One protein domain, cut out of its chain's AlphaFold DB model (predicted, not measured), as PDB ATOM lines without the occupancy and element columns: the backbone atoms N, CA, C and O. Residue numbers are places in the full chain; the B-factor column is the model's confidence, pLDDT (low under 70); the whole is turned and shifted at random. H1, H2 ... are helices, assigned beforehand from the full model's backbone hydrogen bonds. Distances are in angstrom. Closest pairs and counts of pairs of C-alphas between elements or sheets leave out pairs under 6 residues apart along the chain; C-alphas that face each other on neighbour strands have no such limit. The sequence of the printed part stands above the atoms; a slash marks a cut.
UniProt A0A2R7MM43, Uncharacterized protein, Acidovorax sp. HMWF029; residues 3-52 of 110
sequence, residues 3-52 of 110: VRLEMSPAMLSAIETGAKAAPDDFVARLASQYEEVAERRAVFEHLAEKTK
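What this domain is: This is residues 3 to 52 of the 110 residues of an uncharacterized protein of Acidovorax sp. HMWF029 (UniProt A0A2R7MM43). H2 and H4 lie side by side, running opposite ways, with short H3 at the turn between them. H1 lies off to one side and touches no helix; residues 17 to 25 join it to H2. The printed part has 50 residues, with four named helices in the order H1, H2, H3, H4 and no named strand: all helix. It is compact, with a radius of gyration of the C-alphas of 10.4 A and spans of 27 by 24 by 15 A.

Where its parts are: H1, residues 9 to 16, begins at C-alpha 9 (79.674, 101.938, 75.760) and is 10.4 A long from first to last C-alpha. H2 is residues 26 to 31, 8.7 A, and H3 residues 35 to 39, 6.3 A. H4, residues 41 to 51, is 15.6 A long and ends at C-alpha 51 (66.533, 92.779, 84.986).

How they stand to each other: H1 is apart from H2, H3 and H4. H2 and H3 touch only at the corner by their link; their closest C-alphas, of Ala 31 and Ala 38, are 4.3 A apart. H2 touches H4 at a shallow tilt of 22 degrees, opposite ways; the closest C-alphas, of Val 27 and Glu 45, are 6.1 A apart. In H1, H2, H3 and H4 every O i to N i+4 pair is within hydrogen-bond range.

The domain as a whole: The C-alphas farthest apart, of Ala 10 and Glu 39, are 27.1 A apart. The printed part has no cut and no long link, and no printed residue is under 70 in pLDDT.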
ATOM      1  N   VAL A   3      84.291  97.103  74.838       90.38
ATOM      2  CA  VAL A   3      85.021  96.478  73.715       90.38
ATOM      3  C   VAL A   3      85.203  94.965  73.903       90.38
ATOM      4  O   VAL A   3      84.993  94.213  72.963       90.38
ATOM      5  N   ARG A   4      85.539  94.507  75.120       90.19
ATOM      6  CA  ARG A   4      85.734  93.075  75.429       90.19
ATOM      7  C   ARG A   4      84.433  92.271  75.392       90.19
ATOM      8  O   ARG A   4      84.474  91.064  75.222       90.19
ATOM      9  N   LEU A   5      83.298  92.940  75.579       90.50
ATOM     10  CA  LEU A   5      81.967  92.336  75.529       90.50
ATOM     11  C   LEU A   5      81.286  92.529  74.166       90.50
ATOM     12  O   LEU A   5      80.105  92.208  74.029       90.50
ATOM     13  N   GLU A   6      82.015  93.062  73.178       91.19
ATOM     14  CA  GLU A   6      81.528  93.321  71.819       91.19
ATOM     15  C   GLU A   6      80.239  94.159  71.803       91.19
ATOM     16  O   GLU A   6      79.258  93.844  71.130       91.19
ATOM     17  N   MET A   7      80.222  95.238  72.590       91.00
ATOM     18  CA  MET A   7      79.086  96.157  72.682       91.00
ATOM     19  C   MET A   7      79.522  97.618  72.743       91.00
ATOM     20  O   MET A   7      80.652  97.946  73.110       91.00
ATOM     21  N   SER A   8      78.604  98.524  72.406       94.94
ATOM     22  CA  SER A   8      78.863  99.955  72.540       94.94
ATOM     23  C   SER A   8      78.886 100.376  74.019       94.94
ATOM     24  O   SER A   8      78.137  99.817  74.828       94.94
ATOM     25  N   PRO A   9      79.681 101.396  74.398       95.00
ATOM     26  CA  PRO A   9      79.674 101.938  75.760       95.00
ATOM     27  C   PRO A   9      78.280 102.386  76.222       95.00
ATOM     28  O   PRO A   9      77.920 102.187  77.377       95.00
ATOM     29  N   ALA A  10      77.470 102.926  75.306       94.50
ATOM     30  CA  ALA A  10      76.093 103.320  75.589       94.50
ATOM     31  C   ALA A  10      75.191 102.116  75.914       94.50
ATOM     32  O   ALA A  10      74.356 102.202  76.811       94.50
ATOM     33  N   MET A  11      75.357 100.987  75.210       91.06
ATOM     34  CA  MET A  11      74.613  99.763  75.517       91.06
ATOM     35  C   MET A  11      75.025  99.204  76.880       91.06
ATOM     36  O   MET A  11      74.148  98.905  77.686       91.06
ATOM     37  N   LEU A  12      76.332  99.128  77.157       92.62
ATOM     38  CA  LEU A  12      76.842  98.666  78.448       92.62
ATOM     39  C   LEU A  12      76.297  99.527  79.598       92.62
ATOM     40  O   LEU A  12      75.721  98.990  80.536       92.62
ATOM     41  N   SER A  13      76.374 100.854  79.472       93.50
ATOM     42  CA  SER A  13      75.851 101.782  80.481       93.50
ATOM     43  C   SER A  13      74.340 101.627  80.694       93.50
ATOM     44  O   SER A  13      73.865 101.634  81.830       93.50
ATOM     45  N   ALA A  14      73.564 101.428  79.622       91.31
ATOM     46  CA  ALA A  14      72.126 101.188  79.733       91.31
ATOM     47  C   ALA A  14      71.801  99.877  80.472       91.31
ATOM     48  O   ALA A  14      70.796  99.814  81.175       91.31
ATOM     49  N   ILE A  15      72.637  98.845  80.329       89.94
ATOM     50  CA  ILE A  15      72.496  97.579  81.064       89.94
ATOM     51  C   ILE A  15      72.883  97.772  82.536       89.94
ATOM     52  O   ILE A  15      72.121  97.394  83.421       89.94
ATOM     53  N   GLU A  16      74.021  98.414  82.813       87.31
ATOM     54  CA  GLU A  16      74.531  98.662  84.173       87.31
ATOM     55  C   GLU A  16      73.577  99.515  85.021       87.31
ATOM     56  O   GLU A  16      73.446  99.306  86.225       87.31
ATOM     57  N   THR A  17      72.873 100.453  84.387       88.81
ATOM     58  CA  THR A  17      71.882 101.323  85.041       88.81
ATOM     59  C   THR A  17      70.476 100.718  85.089       88.81
ATOM     60  O   THR A  17      69.557 101.339  85.620       88.81
ATOM     61  N   GLY A  18      70.273  99.521  84.524       83.31
ATOM     62  CA  GLY A  18      68.963  98.867  84.440       83.31
ATOM     63  C   GLY A  18      67.979  99.539  83.473       83.31
ATOM     64  O   GLY A  18      66.804  99.169  83.429       83.31
ATOM     65  N   ALA A  19      68.434 100.510  82.675       86.06
ATOM     66  CA  ALA A  19      67.631 101.147  81.635       86.06
ATOM     67  C   ALA A  19      67.275 100.170  80.497       86.06
ATOM     68  O   ALA A  19      66.219 100.300  79.874       86.06
ATOM     69  N   LYS A  20      68.132  99.173  80.238       87.19
ATOM     70  CA  LYS A  20      67.883  98.051  79.324       87.19
ATOM     71  C   LYS A  20      68.152  96.715  80.008       87.19
ATOM     72  O   LYS A  20      69.063  96.598  80.818       87.19
ATOM     73  N   ALA A  21      67.373  95.703  79.632       86.19
ATOM     74  CA  ALA A  21      67.642  94.328  80.035       86.19
ATOM     75  C   ALA A  21      68.949  93.832  79.403       86.19
ATOM     76  O   ALA A  21      69.262  94.172  78.256       86.19
ATOM     77  N   ALA A  22      69.684  93.006  80.146       88.38
ATOM     78  CA  ALA A  22      70.866  92.341  79.623       88.38
ATOM     79  C   ALA A  22      70.478  91.350  78.498       88.38
ATOM     80  O   ALA A  22      69.497  90.614  78.657       88.38
ATOM     81  N   PRO A  23      71.228  91.309  77.379       87.69
ATOM     82  CA  PRO A  23      71.111  90.249  76.377       87.69
ATOM     83  C   PRO A  23      71.255  88.848  76.991       87.69
ATOM     84  O   PRO A  23      71.956  88.679  77.988       87.69
ATOM     85  N   ASP A  24      70.633  87.838  76.376       86.12
ATOM     86  CA  ASP A  24      70.644  86.459  76.894       86.12
ATOM     87  C   ASP A  24      72.069  85.879  77.018       86.12
ATOM     88  O   ASP A  24      72.346  85.091  77.917       86.12
ATOM     89  N   ASP A  25      72.999  86.314  76.167       91.00
ATOM     90  CA  ASP A  25      74.399  85.887  76.167       91.00
ATOM     91  C   ASP A  25      75.330  86.798  76.990       91.00
ATOM     92  O   ASP A  25      76.526  86.523  77.100       91.00
ATOM     93  N   PHE A  26      74.813  87.860  77.615       91.88
ATOM     94  CA  PHE A  26      75.618  88.858  78.327       91.88
ATOM     95  C   PHE A  26      76.455  88.249  79.456       91.88
ATOM     96  O   PHE A  26      77.654  88.507  79.558       91.88
ATOM     97  N   VAL A  27      75.842  87.398  80.283       93.12
ATOM     98  CA  VAL A  27      76.541  86.729  81.392       93.12
ATOM     99  C   VAL A  27      77.573  85.731  80.868       93.12
ATOM    100  O   VAL A  27      78.649  85.611  81.447       93.12
ATOM    101  N   ALA A  28      77.303  85.070  79.739       93.06
ATOM    102  CA  ALA A  28      78.265  84.175  79.103       93.06
ATOM    103  C   ALA A  28      79.494  84.940  78.575       93.06
ATOM    104  O   ALA A  28      80.623  84.497  78.782       93.06
ATOM    105  N   ARG A  29      79.293  86.118  77.967       93.50
ATOM    106  CA  ARG A  29      80.386  87.012  77.544       93.50
ATOM    107  C   ARG A  29      81.199  87.532  78.729       93.50
ATOM    108  O   ARG A  29      82.409  87.667  78.622       93.50
ATOM    109  N   LEU A  30      80.561  87.814  79.866       93.69
ATOM    110  CA  LEU A  30      81.277  88.201  81.083       93.69
ATOM    111  C   LEU A  30      82.095  87.036  81.651       93.69
ATOM    112  O   LEU A  30      83.278  87.203  81.928       93.69
ATOM    113  N   ALA A  31      81.496  85.852  81.770       94.38
ATOM    114  CA  ALA A  31      82.168  84.663  82.289       94.38
ATOM    115  C   ALA A  31      83.375  84.239  81.434       94.38
ATOM    116  O   ALA A  31      84.340  83.709  81.972       94.38
ATOM    117  N   SER A  32      83.361  84.491  80.119       93.94
ATOM    118  CA  SER A  32      84.508  84.184  79.251       93.94
ATOM    119  C   SER A  32      85.685  85.156  79.404       93.94
ATOM    120  O   SER A  32      86.787  84.847  78.955       93.94
ATOM    121  N   GLN A  33      85.465  86.328  80.009       94.06
ATOM    122  CA  GLN A  33      86.466  87.392  80.151       94.06
ATOM    123  C   GLN A  33      86.916  87.613  81.602       94.06
ATOM    124  O   GLN A  33      87.968  88.218  81.821       94.06
ATOM    125  N   TYR A  34      86.119  87.170  82.579       93.62
ATOM    126  CA  TYR A  34      86.307  87.441  84.003       93.62
ATOM    127  C   TYR A  34      86.061  86.170  84.828       93.62
ATOM    128  O   TYR A  34      84.932  85.686  84.925       93.62
ATOM    129  N   GLU A  35      87.120  85.654  85.453       93.81
ATOM    130  CA  GLU A  35      87.108  84.397  86.219       93.81
ATOM    131  C   GLU A  35      86.119  84.436  87.395       93.81
ATOM    132  O   GLU A  35      85.320  83.520  87.572       93.81
ATOM    133  N   GLU A  36      86.041  85.564  88.100       93.94
ATOM    134  CA  GLU A  36      85.105  85.793  89.214       93.94
ATOM    135  C   GLU A  36      83.628  85.660  88.789       93.94
ATOM    136  O   GLU A  36      82.758  85.282  89.582       93.94
ATOM    137  N   VAL A  37      83.324  85.981  87.524       92.62
ATOM    138  CA  VAL A  37      81.982  85.809  86.954       92.62
ATOM    139  C   VAL A  37      81.748  84.352  86.575       92.62
ATOM    140  O   VAL A  37      80.643  83.849  86.785       92.62
ATOM    141  N   ALA A  38      82.768  83.662  86.062       93.25
ATOM    142  CA  ALA A  38      82.688  82.240  85.742       93.25
ATOM    143  C   ALA A  38      82.397  81.395  86.992       93.25
ATOM    144  O   ALA A  38      81.476  80.578  86.974       93.25
ATOM    145  N   GLU A  39      83.094  81.658  88.100       95.31
ATOM    146  CA  GLU A  39      82.892  80.968  89.382       95.31
ATOM    147  C   GLU A  39      81.473  81.150  89.944       95.31
ATOM    148  O   GLU A  39      80.934  80.275  90.621       95.31
ATOM    149  N   ARG A  40      80.837  82.289  89.648       94.44
ATOM    150  CA  ARG A  40      79.523  82.674  90.188       94.44
ATOM    151  C   ARG A  40      78.440  82.764  89.119       94.44
ATOM    152  O   ARG A  40      77.434  83.452  89.311       94.44
ATOM    153  N   ARG A  41      78.613  82.054  88.004       90.75
ATOM    154  CA  ARG A  41      77.780  82.189  86.804       90.75
ATOM    155  C   ARG A  41      76.279  82.089  87.082       90.75
ATOM    156  O   ARG A  41      75.538  82.981  86.682       90.75
ATOM    157  N   ALA A  42      75.838  81.081  87.836       88.00
ATOM    158  CA  ALA A  42      74.421  80.891  88.165       88.00
ATOM    159  C   ALA A  42      73.812  82.088  88.926       88.00
ATOM    160  O   ALA A  42      72.648  82.440  88.729       88.00
ATOM    161  N   VAL A  43      74.605  82.751  89.777       90.69
ATOM    162  CA  VAL A  43      74.172  83.956  90.498       90.69
ATOM    163  C   VAL A  43      73.983  85.111  89.520       90.69
ATOM    164  O   VAL A  43      72.955  85.786  89.565       90.69
ATOM    165  N   PHE A  44      74.942  85.327  88.618       89.19
ATOM    166  CA  PHE A  44      74.854  86.388  87.616       89.19
ATOM    167  C   PHE A  44      73.735  86.149  86.599       89.19
ATOM    168  O   PHE A  44      73.037  87.097  86.251       89.19
ATOM    169  N   GLU A  45      73.495  84.904  86.180       89.56
ATOM    170  CA  GLU A  45      72.357  84.538  85.327       89.56
ATOM    171  C   GLU A  45      71.027  84.851  86.026       89.56
ATOM    172  O   GLU A  45      70.161  85.509  85.453       89.56
ATOM    173  N   HIS A  46      70.891  84.489  87.305       85.25
ATOM    174  CA  HIS A  46      69.700  84.818  88.084       85.25
ATOM    175  C   HIS A  46      69.489  86.334  88.245       85.25
ATOM    176  O   HIS A  46      68.360  86.820  88.162       85.25
ATOM    177  N   LEU A  47      70.562  87.101  88.471       84.50
ATOM    178  CA  LEU A  47      70.492  88.562  88.546       84.50
ATOM    179  C   LEU A  47      70.126  89.185  87.192       84.50
ATOM    180  O   LEU A  47      69.301  90.093  87.153       84.50
ATOM    181  N   ALA A  48      70.676  88.675  86.088       85.56
ATOM    182  CA  ALA A  48      70.339  89.124  84.742       85.56
ATOM    183  C   ALA A  48      68.862  88.858  84.411       85.56
ATOM    184  O   ALA A  48      68.190  89.746  83.887       85.56
ATOM    185  N   GLU A  49      68.315  87.700  84.789       82.12
ATOM    186  CA  GLU A  49      66.882  87.409  84.642       82.12
ATOM    187  C   GLU A  49      66.009  88.402  85.421       82.12
ATOM    188  O   GLU A  49      64.999  88.862  84.899       82.12
ATOM    189  N   LYS A  50      66.426  88.838  86.618       77.94
ATOM    190  CA  LYS A  50      65.697  89.874  87.377       77.94
ATOM    191  C   LYS A  50      65.647  91.235  86.681       77.94
ATOM    192  O   LYS A  50      64.746  92.018  86.970       77.94
ATOM    193  N   THR A  51      66.586  91.536  85.782       77.25
ATOM    194  CA  THR A  51      66.533  92.779  84.986       77.25
ATOM    195  C   THR A  51      65.482  92.721  83.878       77.25
ATOM    196  O   THR A  51      65.066  93.757  83.353       77.25
ATOM    197  N   LYS A  52      65.013  91.520  83.521       78.62
ATOM    198  CA  LYS A  52      63.957  91.350  82.531       78.62
ATOM    199  C   LYS A  52      62.635  91.729  83.189       78.62
ATOM    200  O   LYS A  52      62.208  91.135  84.171       78.62
TER     201      LYS A  52